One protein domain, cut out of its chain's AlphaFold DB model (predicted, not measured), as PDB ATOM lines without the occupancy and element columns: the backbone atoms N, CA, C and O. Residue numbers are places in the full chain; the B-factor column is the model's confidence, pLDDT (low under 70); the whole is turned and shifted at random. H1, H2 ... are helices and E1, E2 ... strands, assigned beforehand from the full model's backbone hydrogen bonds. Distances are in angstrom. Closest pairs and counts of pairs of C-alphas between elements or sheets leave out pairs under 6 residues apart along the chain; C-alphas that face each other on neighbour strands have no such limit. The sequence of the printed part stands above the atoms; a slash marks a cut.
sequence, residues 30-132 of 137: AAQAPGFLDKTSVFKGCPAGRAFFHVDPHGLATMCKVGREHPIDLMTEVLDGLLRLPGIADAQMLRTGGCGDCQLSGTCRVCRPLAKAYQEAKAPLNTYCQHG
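What this domain is: This is residues 30 to 132 of the 137 residues of an uncharacterized protein of Streptomyces sp. PTY087I2 (UniProt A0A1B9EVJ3). Little regular structure is seen in this loop-rich model: strand E1 and helix H1 lie toward one end of its long axis, H3 among loops toward the other, and H2 between. Residues 54 to 55 and 72 to 73 pair briefly with E1, antiparallel. The printed part has 103 residues, with named elements in the order E1, H1, H2, H3; the class is mostly helix, with only 26 residues in named elements. It is only just compact, close to loose, with a radius of gyration of the C-alphas of 15.1 A and spans of 43 by 32 by 22 A.

Where its parts are: Go from residue 30 to C-alpha 60 at (-34.334, -17.281, 25.105), where E1 begins, residues 60 to 62, 6.6 A. Next come H1, residues 78 to 82, 6.8 A; H2, residues 85 to 93, 12.2 A; and H3, residues 112 to 120, 12.3 A, ending at (-48.724, -16.331, 9.657).

How they stand to each other: H2 and H3 touch at a steep tilt of 58 degrees, the same way; their closest C-alphas, Met 93 and Arg 112, are 5.3 A apart. H1 and H2 meet only through their link; H3 is apart from E1 and H1. In H2 and H3 every O i to N i+4 pair is within hydrogen-bond range; in H1, 0 of 1, and 1 of 2 O i to N i+3 pairs.

The domain as a whole: The farthest C-alphas, Gly 35 and Thr 76, are 44.5 A apart. The printed part has no cut; the links E1 to H1 and H2 to H3 are long. Look for pLDDT under 70 at residue 30 and residues 33 to 40.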
ATOM      1  N   ALA A  30     -51.186  -2.797  10.291       69.31
ATOM      2  CA  ALA A  30     -52.243  -1.807  10.073       69.31
ATOM      3  C   ALA A  30     -51.773  -0.362  10.332       69.31
ATOM      4  O   ALA A  30     -52.326   0.579   9.765       69.31
ATOM      5  N   ALA A  31     -50.741  -0.176  11.162       72.31
ATOM      6  CA  ALA A  31     -50.126   1.125  11.429       72.31
ATOM      7  C   ALA A  31     -49.003   1.479  10.435       72.31
ATOM      8  O   ALA A  31     -48.469   2.593  10.469       72.31
ATOM      9  N   GLN A  32     -48.624   0.544   9.560       70.25
ATOM     10  CA  GLN A  32     -47.547   0.736   8.604       70.25
ATOM     11  C   GLN A  32     -47.966   1.701   7.493       70.25
ATOM     12  O   GLN A  32     -49.041   1.597   6.906       70.25
ATOM     13  N   ALA A  33     -47.091   2.653   7.175       68.75
ATOM     14  CA  ALA A  33     -47.350   3.609   6.111       68.75
ATOM     15  C   ALA A  33     -47.211   2.929   4.725       68.75
ATOM     16  O   ALA A  33     -46.112   2.479   4.393       68.75
ATOM     17  N   PRO A  34     -48.263   2.910   3.875       63.28
ATOM     18  CA  PRO A  34     -48.263   2.146   2.618       63.28
ATOM     19  C   PRO A  34     -47.128   2.516   1.652       63.28
ATOM     20  O   PRO A  34     -46.562   1.655   0.989       63.28
ATOM     21  N   GLY A  35     -46.750   3.798   1.610       62.28
ATOM     22  CA  GLY A  35     -45.728   4.325   0.695       62.28
ATOM     23  C   GLY A  35     -44.272   4.067   1.098       62.28
ATOM     24  O   GLY A  35     -43.381   4.630   0.478       62.28
ATOM     25  N   PHE A  36     -44.018   3.280   2.148       60.59
ATOM     26  CA  PHE A  36     -42.665   2.957   2.621       60.59
ATOM     27  C   PHE A  36     -42.374   1.449   2.651       60.59
ATOM     28  O   PHE A  36     -41.391   1.003   3.249       60.59
ATOM     29  N   LEU A  37     -43.185   0.649   1.959       60.78
ATOM     30  CA  LEU A  37     -42.811  -0.707   1.557       60.78
ATOM     31  C   LEU A  37     -41.738  -0.647   0.455       60.78
ATOM     32  O   LEU A  37     -41.882  -1.257  -0.600       60.78
ATOM     33  N   ASP A  38     -40.667   0.113   0.676       57.50
ATOM     34  CA  ASP A  38     -39.541   0.140  -0.237       57.50
ATOM     35  C   ASP A  38     -38.769  -1.173  -0.069       57.50
ATOM     36  O   ASP A  38     -37.997  -1.383   0.866       57.50
ATOM     37  N   LYS A  39     -39.090  -2.115  -0.955       61.06
ATOM     38  CA  LYS A  39     -38.457  -3.429  -1.088       61.06
ATOM     39  C   LYS A  39     -37.629  -3.468  -2.368       61.06
ATOM     40  O   LYS A  39     -37.635  -4.479  -3.069       61.06
ATOM     41  N   THR A  40     -37.007  -2.360  -2.759       61.25
ATOM     42  CA  THR A  40     -36.264  -2.282  -4.029       61.25
ATOM     43  C   THR A  40     -35.030  -3.182  -4.045       61.25
ATOM     44  O   THR A  40     -34.657  -3.690  -5.100       61.25
ATOM     45  N   SER A  41     -34.418  -3.456  -2.891       76.69
ATOM     46  CA  SER A  41     -33.217  -4.289  -2.823       76.69
ATOM     47  C   SER A  41     -33.528  -5.788  -2.766       76.69
ATOM     48  O   SER A  41     -34.241  -6.255  -1.873       76.69
ATOM     49  N   VAL A  42     -32.904  -6.560  -3.659       88.12
ATOM     50  CA  VAL A  42     -32.842  -8.028  -3.566       88.12
ATOM     51  C   VAL A  42     -32.130  -8.434  -2.272       88.12
ATOM     52  O   VAL A  42     -31.103  -7.860  -1.907       88.12
ATOM     53  N   PHE A  43     -32.661  -9.443  -1.581       88.31
ATOM     54  CA  PHE A  43     -32.058  -9.992  -0.374       88.31
ATOM     55  C   PHE A  43     -30.764 -10.751  -0.715       88.31
ATOM     56  O   PHE A  43     -30.796 -11.743  -1.438       88.31
ATOM     57  N   LYS A  44     -29.626 -10.299  -0.173       87.50
ATOM     58  CA  LYS A  44     -28.282 -10.842  -0.471       87.50
ATOM     59  C   LYS A  44     -27.738 -11.821   0.579       87.50
ATOM     60  O   LYS A  44     -26.572 -12.193   0.516       87.50
ATOM     61  N   GLY A  45     -28.558 -12.220   1.550       86.50
ATOM     62  CA  GLY A  45     -28.134 -13.023   2.700       86.50
ATOM     63  C   GLY A  45     -28.216 -12.260   4.024       86.50
ATOM     64  O   GLY A  45     -28.482 -11.059   4.056       86.50
ATOM     65  N   CYS A  46     -28.042 -12.981   5.134       88.19
ATOM     66  CA  CYS A  46     -28.143 -12.440   6.489       88.19
ATOM     67  C   CYS A  46     -27.163 -13.171   7.422       88.19
ATOM     68  O   CYS A  46     -27.161 -14.400   7.412       88.19
ATOM     69  N   PRO A  47     -26.378 -12.463   8.258       91.81
ATOM     70  CA  PRO A  47     -25.456 -13.099   9.198       91.81
ATOM     71  C   PRO A  47     -26.110 -13.464  10.552       91.81
ATOM     72  O   PRO A  47     -25.408 -13.694  11.537       91.81
ATOM     73  N   ALA A  48     -27.446 -13.503  10.614       93.94
ATOM     74  CA  ALA A  48     -28.220 -13.913  11.787       93.94
ATOM     75  C   ALA A  48     -27.867 -15.339  12.238       93.94
ATOM     76  O   ALA A  48     -27.692 -16.227  11.409       93.94
ATOM     77  N   GLY A  49     -27.763 -15.547  13.549       93.94
ATOM     78  CA  GLY A  49     -27.322 -16.797  14.171       93.94
ATOM     79  C   GLY A  49     -25.831 -17.103  14.003       93.94
ATOM     80  O   GLY A  49     -25.377 -18.129  14.494       93.94
ATOM     81  N   ARG A  50     -25.065 -16.235  13.325       94.44
ATOM     82  CA  ARG A  50     -23.615 -16.391  13.110       94.44
ATOM     83  C   ARG A  50     -22.817 -15.234  13.700       94.44
ATOM     84  O   ARG A  50     -21.959 -15.453  14.541       94.44
ATOM     85  N   ALA A  51     -23.103 -14.008  13.262       91.75
ATOM     86  CA  ALA A  51     -22.430 -12.800  13.754       91.75
ATOM     87  C   ALA A  51     -23.230 -12.077  14.842       91.75
ATOM     88  O   ALA A  51     -22.678 -11.304  15.618       91.75
ATOM     89  N   PHE A  52     -24.541 -12.304  14.878       94.38
ATOM     90  CA  PHE A  52     -25.430 -11.758  15.889       94.38
ATOM     91  C   PHE A  52     -26.583 -12.723  16.143       94.38
ATOM     92  O   PHE A  52     -26.911 -13.552  15.293       94.38
ATOM     93  N   PHE A  53     -27.227 -12.569  17.291       96.19
ATOM     94  CA  PHE A  53     -28.449 -13.271  17.657       96.19
ATOM     95  C   PHE A  53     -29.334 -12.350  18.497       96.19
ATOM     96  O   PHE A  53     -28.926 -11.253  18.882       96.19
ATOM     97  N   HIS A  54     -30.575 -12.760  18.715       95.62
ATOM     98  CA  HIS A  54     -31.522 -12.054  19.570       95.62
ATOM     99  C   HIS A  54     -31.702 -12.840  20.863       95.62
ATOM    100  O   HIS A  54     -31.763 -14.061  20.806       95.62
ATOM    101  N   VAL A  55     -31.835 -12.149  21.993       95.69
ATOM    102  CA  VAL A  55     -32.222 -12.742  23.280       95.69
ATOM    103  C   VAL A  55     -33.424 -11.971  23.795       95.69
ATOM    104  O   VAL A  55     -33.406 -10.738  23.795       95.69
ATOM    105  N   ASP A  56     -34.474 -12.684  24.182       92.56
ATOM    106  CA  ASP A  56     -35.648 -12.067  24.793       92.56
ATOM    107  C   ASP A  56     -35.450 -11.824  26.310       92.56
ATOM    108  O   ASP A  56     -34.460 -12.270  26.895       92.56
ATOM    109  N   PRO A  57     -36.373 -11.117  26.990       92.94
ATOM    110  CA  PRO A  57     -36.269 -10.876  28.433       92.94
ATOM    111  C   PRO A  57     -36.283 -12.136  29.314       92.94
ATOM    112  O   PRO A  57     -35.972 -12.038  30.499       92.94
ATOM    113  N   HIS A  58     -36.653 -13.297  28.769       93.19
ATOM    114  CA  HIS A  58     -36.655 -14.581  29.470       93.19
ATOM    115  C   HIS A  58     -35.353 -15.368  29.265       93.19
ATOM    116  O   HIS A  58     -35.230 -16.471  29.787       93.19
ATOM    117  N   GLY A  59     -34.375 -14.812  28.542       94.88
ATOM    118  CA  GLY A  59     -33.101 -15.479  28.272       94.88
ATOM    119  C   GLY A  59     -33.156 -16.460  27.101       94.88
ATOM    120  O   GLY A  59     -32.226 -17.246  26.931       94.88
ATOM    121  N   LEU A  60     -34.206 -16.415  26.273       96.50
ATOM    122  CA  LEU A  60     -34.334 -17.281  25.105       96.50
ATOM    123  C   LEU A  60     -33.616 -16.669  23.899       96.50
ATOM    124  O   LEU A  60     -34.023 -15.632  23.366       96.50
ATOM    125  N   ALA A  61     -32.543 -17.324  23.456       97.12
ATOM    126  CA  ALA A  61     -31.749 -16.924  22.305       97.12
ATOM    127  C   ALA A  61     -32.287 -17.511  20.993       97.12
ATOM    128  O   ALA A  61     -32.515 -18.711  20.875       97.12
ATOM    129  N   THR A  62     -32.434 -16.674  19.968       96.75
ATOM    130  CA  THR A  62     -32.892 -17.054  18.622       96.75
ATOM    131  C   THR A  62     -31.988 -16.446  17.550       96.75
ATOM    132  O   THR A  62     -31.288 -15.463  17.804       96.75
ATOM    133  N   MET A  63     -32.009 -16.978  16.317       95.44
ATOM    134  CA  MET A  63     -31.103 -16.512  15.249       95.44
ATOM    135  C   MET A  63     -31.196 -14.997  14.997       95.44
ATOM    136  O   MET A  63     -30.194 -14.345  14.714       95.44
ATOM    137  N   CYS A  64     -32.395 -14.416  15.101       93.50
ATOM    138  CA  CYS A  64     -32.626 -12.975  15.071       93.50
ATOM    139  C   CYS A  64     -33.996 -12.632  15.672       93.50
ATOM    140  O   CYS A  64     -34.762 -13.511  16.064       93.50
ATOM    141  N   LYS A  65     -34.344 -11.336  15.680       90.56
ATOM    142  CA  LYS A  65     -35.647 -10.841  16.159       90.56
ATOM    143  C   LYS A  65     -36.846 -11.448  15.416       90.56
ATOM    144  O   LYS A  65     -37.941 -11.457  15.971       90.56
ATOM    145  N   VAL A  66     -36.680 -11.871  14.162       90.94
ATOM    146  CA  VAL A  66     -37.780 -12.358  13.307       90.94
ATOM    147  C   VAL A  66     -37.811 -13.885  13.244       90.94
ATOM    148  O   VAL A  66     -38.876 -14.470  13.393       90.94
ATOM    149  N   GLY A  67     -36.659 -14.533  13.057       92.50
ATOM    150  CA  GLY A  67     -36.525 -15.991  13.110       92.50
ATOM    151  C   GLY A  67     -36.480 -16.470  14.554       92.50
ATOM    152  O   GLY A  67     -35.403 -16.524  15.147       92.50
ATOM    153  N   ARG A  68     -37.659 -16.738  15.128       89.75
ATOM    154  CA  ARG A  68     -37.842 -17.086  16.550       89.75
ATOM    155  C   ARG A  68     -38.034 -18.576  16.818       89.75
ATOM    156  O   ARG A  68     -38.312 -18.965  17.946       89.75
ATOM    157  N   GLU A  69     -37.925 -19.408  15.792       90.94
ATOM    158  CA  GLU A  69     -38.051 -20.853  15.959       90.94
ATOM    159  C   GLU A  69     -36.818 -21.431  16.653       90.94
ATOM    160  O   GLU A  69     -35.713 -20.905  16.511       90.94
ATOM    161  N   HIS A  70     -37.024 -22.527  17.384       94.50
ATOM    162  CA  HIS A  70     -35.976 -23.241  18.118       94.50
ATOM    163  C   HIS A  70     -35.154 -22.336  19.056       94.50
ATOM    164  O   HIS A  70     -33.934 -22.247  18.892       94.50
ATOM    165  N   PRO A  71     -35.798 -21.643  20.018       96.06
ATOM    166  CA  PRO A  71     -35.070 -20.857  21.002       96.06
ATOM    167  C   PRO A  71     -34.133 -21.744  21.829       96.06
ATOM    168  O   PRO A  71     -34.481 -22.871  22.179       96.06
ATOM    169  N   ILE A  72     -32.959 -21.207  22.142       97.56
ATOM    170  CA  ILE A  72     -31.989 -21.774  23.079       97.56
ATOM    171  C   ILE A  72     -32.194 -21.098  24.425       97.56
ATOM    172  O   ILE A  72     -32.192 -19.869  24.501       97.56
ATOM    173  N   ASP A  73     -32.334 -21.882  25.484       96.81
ATOM    174  CA  ASP A  73     -32.428 -21.337  26.832       96.81
ATOM    175  C   ASP A  73     -31.025 -21.052  27.382       96.81
ATOM    176  O   ASP A  73     -30.278 -21.960  27.744       96.81
ATOM    177  N   LEU A  74     -30.646 -19.774  27.456       95.94
ATOM    178  CA  LEU A  74     -29.327 -19.382  27.956       95.94
ATOM    179  C   LEU A  74     -29.158 -19.602  29.458       95.94
ATOM    180  O   LEU A  74     -28.021 -19.633  29.927       95.94
ATOM    181  N   MET A  75     -30.251 -19.762  30.205       95.00
ATOM    182  CA  MET A  75     -30.194 -20.011  31.643       95.00
ATOM    183  C   MET A  75     -29.806 -21.457  31.953       95.00
ATOM    184  O   MET A  75     -29.285 -21.724  33.035       95.00
ATOM    185  N   THR A  76     -30.037 -22.378  31.013       96.88
ATOM    186  CA  THR A  76     -29.753 -23.809  31.183       96.88
ATOM    187  C   THR A  76     -28.648 -24.311  30.258       96.88
ATOM    188  O   THR A  76     -27.779 -25.056  30.701       96.88
ATOM    189  N   GLU A  77     -28.636 -23.889  28.995       96.12
ATOM    190  CA  GLU A  77     -27.705 -24.389  27.976       96.12
ATOM    191  C   GLU A  77     -26.444 -23.532  27.816       96.12
ATOM    192  O   GLU A  77     -25.420 -24.008  27.325       96.12
ATOM    193  N   VAL A  78     -26.520 -22.256  28.211       91.75
ATOM    194  CA  VAL A  78     -25.409 -21.295  28.186       91.75
ATOM    195  C   VAL A  78     -24.695 -21.293  26.816       91.75
ATOM    196  O   VAL A  78     -25.320 -21.050  25.781       91.75
ATOM    197  N   LEU A  79     -23.381 -21.538  26.781       93.31
ATOM    198  CA  LEU A  79     -22.557 -21.449  25.578       93.31
ATOM    199  C   LEU A  79     -22.771 -22.638  24.635       93.31
ATOM    200  O   LEU A  79     -22.777 -22.448  23.420       93.31
ATOM    201  N   ASP A  80     -22.982 -23.839  25.173       95.62
ATOM    202  CA  ASP A  80     -23.147 -25.052  24.365       95.62
ATOM    203  C   ASP A  80     -24.406 -24.966  23.498       95.62
ATOM    204  O   ASP A  80     -24.393 -25.335  22.320       95.62
ATOM    205  N   GLY A  81     -25.474 -24.383  24.047       94.75
ATOM    206  CA  GLY A  81     -26.675 -24.053  23.288       94.75
ATOM    207  C   GLY A  81     -26.377 -23.092  22.135       94.75
ATOM    208  O   GLY A  81     -26.743 -23.365  20.990       94.75
ATOM    209  N   LEU A  82     -25.655 -21.995  22.407       95.06
ATOM    210  CA  LEU A  82     -25.328 -20.960  21.413       95.06
ATOM    211  C   LEU A  82     -24.547 -21.497  20.208       95.06
ATOM    212  O   LEU A  82     -24.758 -21.017  19.092       95.06
ATOM    213  N   LEU A  83     -23.704 -22.518  20.389       96.12
ATOM    214  CA  LEU A  83     -22.963 -23.149  19.289       96.12
ATOM    215  C   LEU A  83     -23.879 -23.780  18.224       96.12
ATOM    216  O   LEU A  83     -23.445 -23.987  17.089       96.12
ATOM    217  N   ARG A  84     -25.155 -24.042  18.542       96.12
ATOM    218  CA  ARG A  84     -26.150 -24.587  17.602       96.12
ATOM    219  C   ARG A  84     -26.832 -23.518  16.744       96.12
ATOM    220  O   ARG A  84     -27.440 -23.864  15.727       96.12
ATOM    221  N   LEU A  85     -26.724 -22.232  17.099       95.75
ATOM    222  CA  LEU A  85     -27.394 -21.135  16.382       95.75
ATOM    223  C   LEU A  85     -27.086 -21.077  14.879       95.75
ATOM    224  O   LEU A  85     -28.036 -20.870  14.121       95.75
ATOM    225  N   PRO A  86     -25.842 -21.289  14.401       95.75
ATOM    226  CA  PRO A  86     -25.562 -21.282  12.968       95.75
ATOM    227  C   PRO A  86     -26.373 -22.331  12.200       95.75
ATOM    228  O   PRO A  86     -26.939 -22.024  11.155       95.75
ATOM    229  N   GLY A  87     -26.491 -23.547  12.747       96.56
ATOM    230  CA  GLY A  87     -27.268 -24.624  12.128       96.56
ATOM    231  C   GLY A  87     -28.774 -24.347  12.148       96.56
ATOM    232  O   GLY A  87     -29.460 -24.570  11.153       96.56
ATOM    233  N   ILE A  88     -29.284 -23.790  13.253       96.00
ATOM    234  CA  ILE A  88     -30.683 -23.348  13.361       96.00
ATOM    235  C   ILE A  88     -30.980 -22.245  12.335       96.00
ATOM    236  O   ILE A  88     -32.025 -22.268  11.682       96.00
ATOM    237  N   ALA A  89     -30.061 -21.292  12.167       95.62
ATOM    238  CA  ALA A  89     -30.201 -20.201  11.216       95.62
ATOM    239  C   ALA A  89     -30.225 -20.693   9.765       95.62
ATOM    240  O   ALA A  89     -31.091 -20.275   8.995       95.62
ATOM    241  N   ASP A  90     -29.321 -21.607   9.405       94.62
ATOM    242  CA  ASP A  90     -29.295 -22.218   8.075       94.62
ATOM    243  C   ASP A  90     -30.614 -22.954   7.789       94.62
ATOM    244  O   ASP A  90     -31.214 -22.762   6.730       94.62
ATOM    245  N   ALA A  91     -31.117 -23.724   8.762       94.25
ATOM    246  CA  ALA A  91     -32.381 -24.447   8.640       94.25
ATOM    247  C   ALA A  91     -33.587 -23.508   8.454       94.25
ATOM    248  O   ALA A  91     -34.405 -23.722   7.560       94.25
ATOM    249  N   GLN A  92     -33.686 -22.429   9.237       93.81
ATOM    250  CA  GLN A  92     -34.776 -21.448   9.113       93.81
ATOM    251  C   GLN A  92     -34.732 -20.646   7.804       93.81
ATOM    252  O   GLN A  92     -35.749 -20.099   7.363       93.81
ATOM    253  N   MET A  93     -33.563 -20.555   7.170       92.19
ATOM    254  CA  MET A  93     -33.398 -19.891   5.879       92.19
ATOM    255  C   MET A  93     -33.808 -20.766   4.687       92.19
ATOM    256  O   MET A  93     -33.978 -20.227   3.587       92.19
ATOM    257  N   LEU A  94     -34.023 -22.074   4.885       91.81
ATOM    258  CA  LEU A  94     -34.452 -22.986   3.826       91.81
ATOM    259  C   LEU A  94     -35.810 -22.586   3.248       91.81
ATOM    260  O   LEU A  94     -36.792 -22.331   3.949       91.81
ATOM    261  N   ARG A  95     -35.885 -22.564   1.918       87.88
ATOM    262  CA  ARG A  95     -37.136 -22.304   1.209       87.88
ATOM    263  C   ARG A  95     -38.037 -23.524   1.322       87.88
ATOM    264  O   ARG A  95     -37.620 -24.639   1.041       87.88
ATOM    265  N   THR A  96     -39.280 -23.296   1.731       85.62
ATOM    266  CA  THR A  96     -40.281 -24.347   1.941       85.62
ATOM    267  C   THR A  96     -41.612 -23.951   1.307       85.62
ATOM    268  O   THR A  96     -41.871 -22.763   1.084       85.62
ATOM    269  N   GLY A  97     -42.453 -24.942   0.998       85.81
ATOM    270  CA  GLY A  97     -43.735 -24.733   0.319       85.81
ATOM    271  C   GLY A  97     -43.562 -24.054  -1.042       85.81
ATOM    272  O   GLY A  97     -42.588 -24.307  -1.746       85.81
ATOM    273  N   GLY A  98     -44.456 -23.119  -1.381       85.81
ATOM    274  CA  GLY A  98     -44.410 -22.383  -2.654       85.81
ATOM    275  C   GLY A  98     -43.146 -21.542  -2.884       85.81
ATOM    276  O   GLY A  98     -42.950 -21.036  -3.982       85.81
ATOM    277  N   CYS A  99     -42.272 -21.379  -1.883       89.56
ATOM    278  CA  CYS A  99     -40.970 -20.738  -2.066       89.56
ATOM    279  C   CYS A  99     -39.878 -21.699  -2.568       89.56
ATOM    280  O   CYS A  99     -38.867 -21.203  -3.059       89.56
ATOM    281  N   GLY A 100     -40.048 -23.020  -2.412       88.75
ATOM    282  CA  GLY A 100     -39.046 -24.034  -2.772       88.75
ATOM    283  C   GLY A 100     -38.759 -24.063  -4.272       88.75
ATOM    284  O   GLY A 100     -37.613 -23.891  -4.674       88.75
ATOM    285  N   ASP A 101     -39.821 -24.126  -5.078       89.75
ATOM    286  CA  ASP A 101     -39.745 -24.209  -6.547       89.75
ATOM    287  C   ASP A 101     -40.044 -22.867  -7.241       89.75
ATOM    288  O   ASP A 101     -40.363 -22.793  -8.430       89.75
ATOM    289  N   CYS A 102     -39.978 -21.766  -6.488       92.94
ATOM    290  CA  CYS A 102     -40.300 -20.440  -6.999       92.94
ATOM    291  C   CYS A 102     -39.234 -19.957  -7.997       92.94
ATOM    292  O   CYS A 102     -38.067 -19.778  -7.643       92.94
ATOM    293  N   GLN A 103     -39.653 -19.652  -9.226       93.44
ATOM    294  CA  GLN A 103     -38.766 -19.170 -10.296       93.44
ATOM    295  C   GLN A 103     -38.207 -17.762 -10.025       93.44
ATOM    296  O   GLN A 103     -37.106 -17.428 -10.450       93.44
ATOM    297  N   LEU A 104     -38.917 -16.945  -9.240       91.50
ATOM    298  CA  LEU A 104     -38.470 -15.607  -8.825       91.50
ATOM    299  C   LEU A 104     -37.600 -15.629  -7.565       91.50
ATOM    300  O   LEU A 104     -37.240 -14.587  -7.016       91.50
ATOM    301  N   SER A 105     -37.293 -16.815  -7.045       89.06
ATOM    302  CA  SER A 105     -36.679 -16.933  -5.733       89.06
ATOM    303  C   SER A 105     -35.249 -16.371  -5.707       89.06
ATOM    304  O   SER A 105     -34.815 -15.836  -4.688       89.06
ATOM    305  N   GLY A 106     -34.535 -16.371  -6.838       87.88
ATOM    306  CA  GLY A 106     -33.237 -15.699  -6.989       87.88
ATOM    307  C   GLY A 106     -33.273 -14.177  -6.772       87.88
ATOM    308  O   GLY A 106     -32.253 -13.590  -6.428       87.88
ATOM    309  N   THR A 107     -34.444 -13.544  -6.901       91.50
ATOM    310  CA  THR A 107     -34.636 -12.094  -6.727       91.50
ATOM    311  C   THR A 107     -35.549 -11.750  -5.551       91.50
ATOM    312  O   THR A 107     -36.019 -10.619  -5.437       91.50
ATOM    313  N   CYS A 108     -35.804 -12.705  -4.645       90.50
ATOM    314  CA  CYS A 108     -36.592 -12.455  -3.441       90.50
ATOM    315  C   CYS A 108     -36.048 -11.251  -2.655       90.50
ATOM    316  O   CYS A 108     -34.847 -11.108  -2.438       90.50
ATOM    317  N   ARG A 109     -36.961 -10.398  -2.185       87.94
ATOM    318  CA  ARG A 109     -36.646  -9.142  -1.474       87.94
ATOM    319  C   ARG A 109     -36.791  -9.255   0.047       87.94
ATOM    320  O   ARG A 109     -36.579  -8.292   0.774       87.94
ATOM    321  N   VAL A 110     -37.178 -10.429   0.544       89.44
ATOM    322  CA  VAL A 110     -37.344 -10.726   1.973       89.44
ATOM    323  C   VAL A 110     -36.646 -12.037   2.315       89.44
ATOM    324  O   VAL A 110     -36.578 -12.946   1.484       89.44
ATOM    325  N   CYS A 111     -36.137 -12.152   3.542       91.50
ATOM    326  CA  CYS A 111     -35.627 -13.423   4.048       91.50
ATOM    327  C   CYS A 111     -36.779 -14.396   4.351       91.50
ATOM    328  O   CYS A 111     -37.927 -13.987   4.552       91.50
ATOM    329  N   ARG A 112     -36.470 -15.697   4.416       92.50
ATOM    330  CA  ARG A 112     -37.474 -16.738   4.660       92.50
ATOM    331  C   ARG A 112     -38.216 -16.572   5.997       92.50
ATOM    332  O   ARG A 112     -39.448 -16.652   5.946       92.50
ATOM    333  N   PRO A 113     -37.549 -16.293   7.139       92.62
ATOM    334  CA  PRO A 113     -38.249 -16.073   8.406       92.62
ATOM    335  C   PRO A 113     -39.227 -14.897   8.350       92.62
ATOM    336  O   PRO A 113     -40.341 -14.986   8.855       92.62
ATOM    337  N   LEU A 114     -38.857 -13.806   7.670       90.75
ATOM    338  CA  LEU A 114     -39.742 -12.651   7.518       90.75
ATOM    339  C   LEU A 114     -40.944 -12.964   6.620       90.75
ATOM    340  O   LEU A 114     -42.063 -12.585   6.952       90.75
ATOM    341  N   ALA A 115     -40.736 -13.685   5.516       91.19
ATOM    342  CA  ALA A 115     -41.838 -14.163   4.683       91.19
ATOM    343  C   ALA A 115     -42.798 -15.066   5.476       91.19
ATOM    344  O   ALA A 115     -44.008 -14.918   5.342       91.19
ATOM    345  N   LYS A 116     -42.268 -15.953   6.334       90.88
ATOM    346  CA  LYS A 116     -43.076 -16.803   7.222       90.88
ATOM    347  C   LYS A 116     -43.915 -15.966   8.184       90.88
ATOM    348  O   LYS A 116     -45.126 -16.142   8.230       90.88
ATOM    349  N   ALA A 117     -43.299 -14.997   8.859       89.12
ATOM    350  CA  ALA A 117     -44.009 -14.114   9.779       89.12
ATOM    351  C   ALA A 117     -45.149 -13.347   9.080       89.12
ATOM    352  O   ALA A 117     -46.241 -13.224   9.627       89.12
ATOM    353  N   TYR A 118     -44.933 -12.864   7.851       88.62
ATOM    354  CA  TYR A 118     -46.002 -12.239   7.066       88.62
ATOM    355  C   TYR A 118     -47.117 -13.222   6.678       88.62
ATOM    356  O   TYR A 118     -48.288 -12.846   6.717       88.62
ATOM    357  N   GLN A 119     -46.775 -14.464   6.320       88.25
ATOM    358  CA  GLN A 119     -47.748 -15.520   6.014       88.25
ATOM    359  C   GLN A 119     -48.630 -15.839   7.228       88.25
ATOM    360  O   GLN A 119     -49.853 -15.865   7.107       88.25
ATOM    361  N   GLU A 120     -48.025 -16.032   8.399       87.69
ATOM    362  CA  GLU A 120     -48.724 -16.331   9.657       87.69
ATOM    363  C   GLU A 120     -49.624 -15.174  10.097       87.69
ATOM    364  O   GLU A 120     -50.765 -15.389  10.505       87.69
ATOM    365  N   ALA A 121     -49.156 -13.937   9.906       86.38
ATOM    366  CA  ALA A 121     -49.940 -12.729  10.135       86.38
ATOM    367  C   ALA A 121     -51.035 -12.493   9.074       86.38
ATOM    368  O   ALA A 121     -51.751 -11.497   9.155       86.38
ATOM    369  N   LYS A 122     -51.167 -13.371   8.065       88.31
ATOM    370  CA  LYS A 122     -52.094 -13.225   6.927       88.31
ATOM    371  C   LYS A 122     -51.958 -11.866   6.231       88.31
ATOM    372  O   LYS A 122     -52.944 -11.278   5.788       88.31
ATOM    373  N   ALA A 123     -50.731 -11.353   6.150       85.38
ATOM    374  CA  ALA A 123     -50.454 -10.093   5.481       85.38
ATOM    375  C   ALA A 123     -50.785 -10.198   3.978       85.38
ATOM    376  O   ALA A 123     -50.607 -11.272   3.388       85.38
ATOM    377  N   PRO A 124     -51.213  -9.098   3.331       86.12
ATOM    378  CA  PRO A 124     -51.423  -9.069   1.887       86.12
ATOM    379  C   PRO A 124     -50.197  -9.596   1.129       86.12
ATOM    380  O   PRO A 124     -49.064  -9.268   1.479       86.12
ATOM    381  N   LEU A 125     -50.401 -10.409   0.088       87.56
ATOM    382  CA  LEU A 125     -49.311 -11.124  -0.594       87.56
ATOM    383  C   LEU A 125     -48.226 -10.180  -1.139       87.56
ATOM    384  O   LEU A 125     -47.031 -10.454  -1.004       87.56
ATOM    385  N   ASN A 126     -48.635  -9.028  -1.673       85.25
ATOM    386  CA  ASN A 126     -47.748  -7.963  -2.156       85.25
ATOM    387  C   ASN A 126     -46.834  -7.378  -1.062       85.25
ATOM    388  O   ASN A 126     -45.822  -6.743  -1.353       85.25
ATOM    389  N   THR A 127     -47.142  -7.628   0.212       82.00
ATOM    390  CA  THR A 127     -46.330  -7.198   1.351       82.00
ATOM    391  C   THR A 127     -45.052  -8.017   1.473       82.00
ATOM    392  O   THR A 127     -44.148  -7.602   2.183       82.00
ATOM    393  N   TYR A 128     -44.905  -9.171   0.823       86.50
ATOM    394  CA  TYR A 128     -43.688  -9.984   0.972       86.50
ATOM    395  C   TYR A 128     -43.326 -10.837  -0.244       86.50
ATOM    396  O   TYR A 128     -42.205 -11.341  -0.309       86.50
ATOM    397  N   CYS A 129     -44.225 -10.981  -1.213       89.75
ATOM    398  CA  CYS A 129     -44.036 -11.816  -2.388       89.75
ATOM    399  C   CYS A 129     -44.238 -11.009  -3.675       89.75
ATOM    400  O   CYS A 129     -45.234 -10.304  -3.823       89.75
ATOM    401  N   GLN A 130     -43.317 -11.175  -4.631       90.00
ATOM    402  CA  GLN A 130     -43.362 -10.491  -5.930       90.00
ATOM    403  C   GLN A 130     -44.594 -10.885  -6.761       90.00
ATOM    404  O   GLN A 130     -45.113 -10.046  -7.484       90.00
ATOM    405  N   HIS A 131     -45.127 -12.099  -6.580       89.62
ATOM    406  CA  HIS A 131     -46.365 -12.547  -7.233       89.62
ATOM    407  C   HIS A 131     -47.622 -11.783  -6.788       89.62
ATOM    408  O   HIS A 131     -48.660 -11.904  -7.420       89.62
ATOM    409  N   GLY A 132     -47.561 -11.038  -5.677       83.94
ATOM    410  CA  GLY A 132     -48.663 -10.174  -5.256       83.94
ATOM    411  C   GLY A 132     -48.626  -8.778  -5.883       83.94
ATOM    412  O   GLY A 132     -49.573  -8.020  -5.704       83.94
TER     413      GLY A 132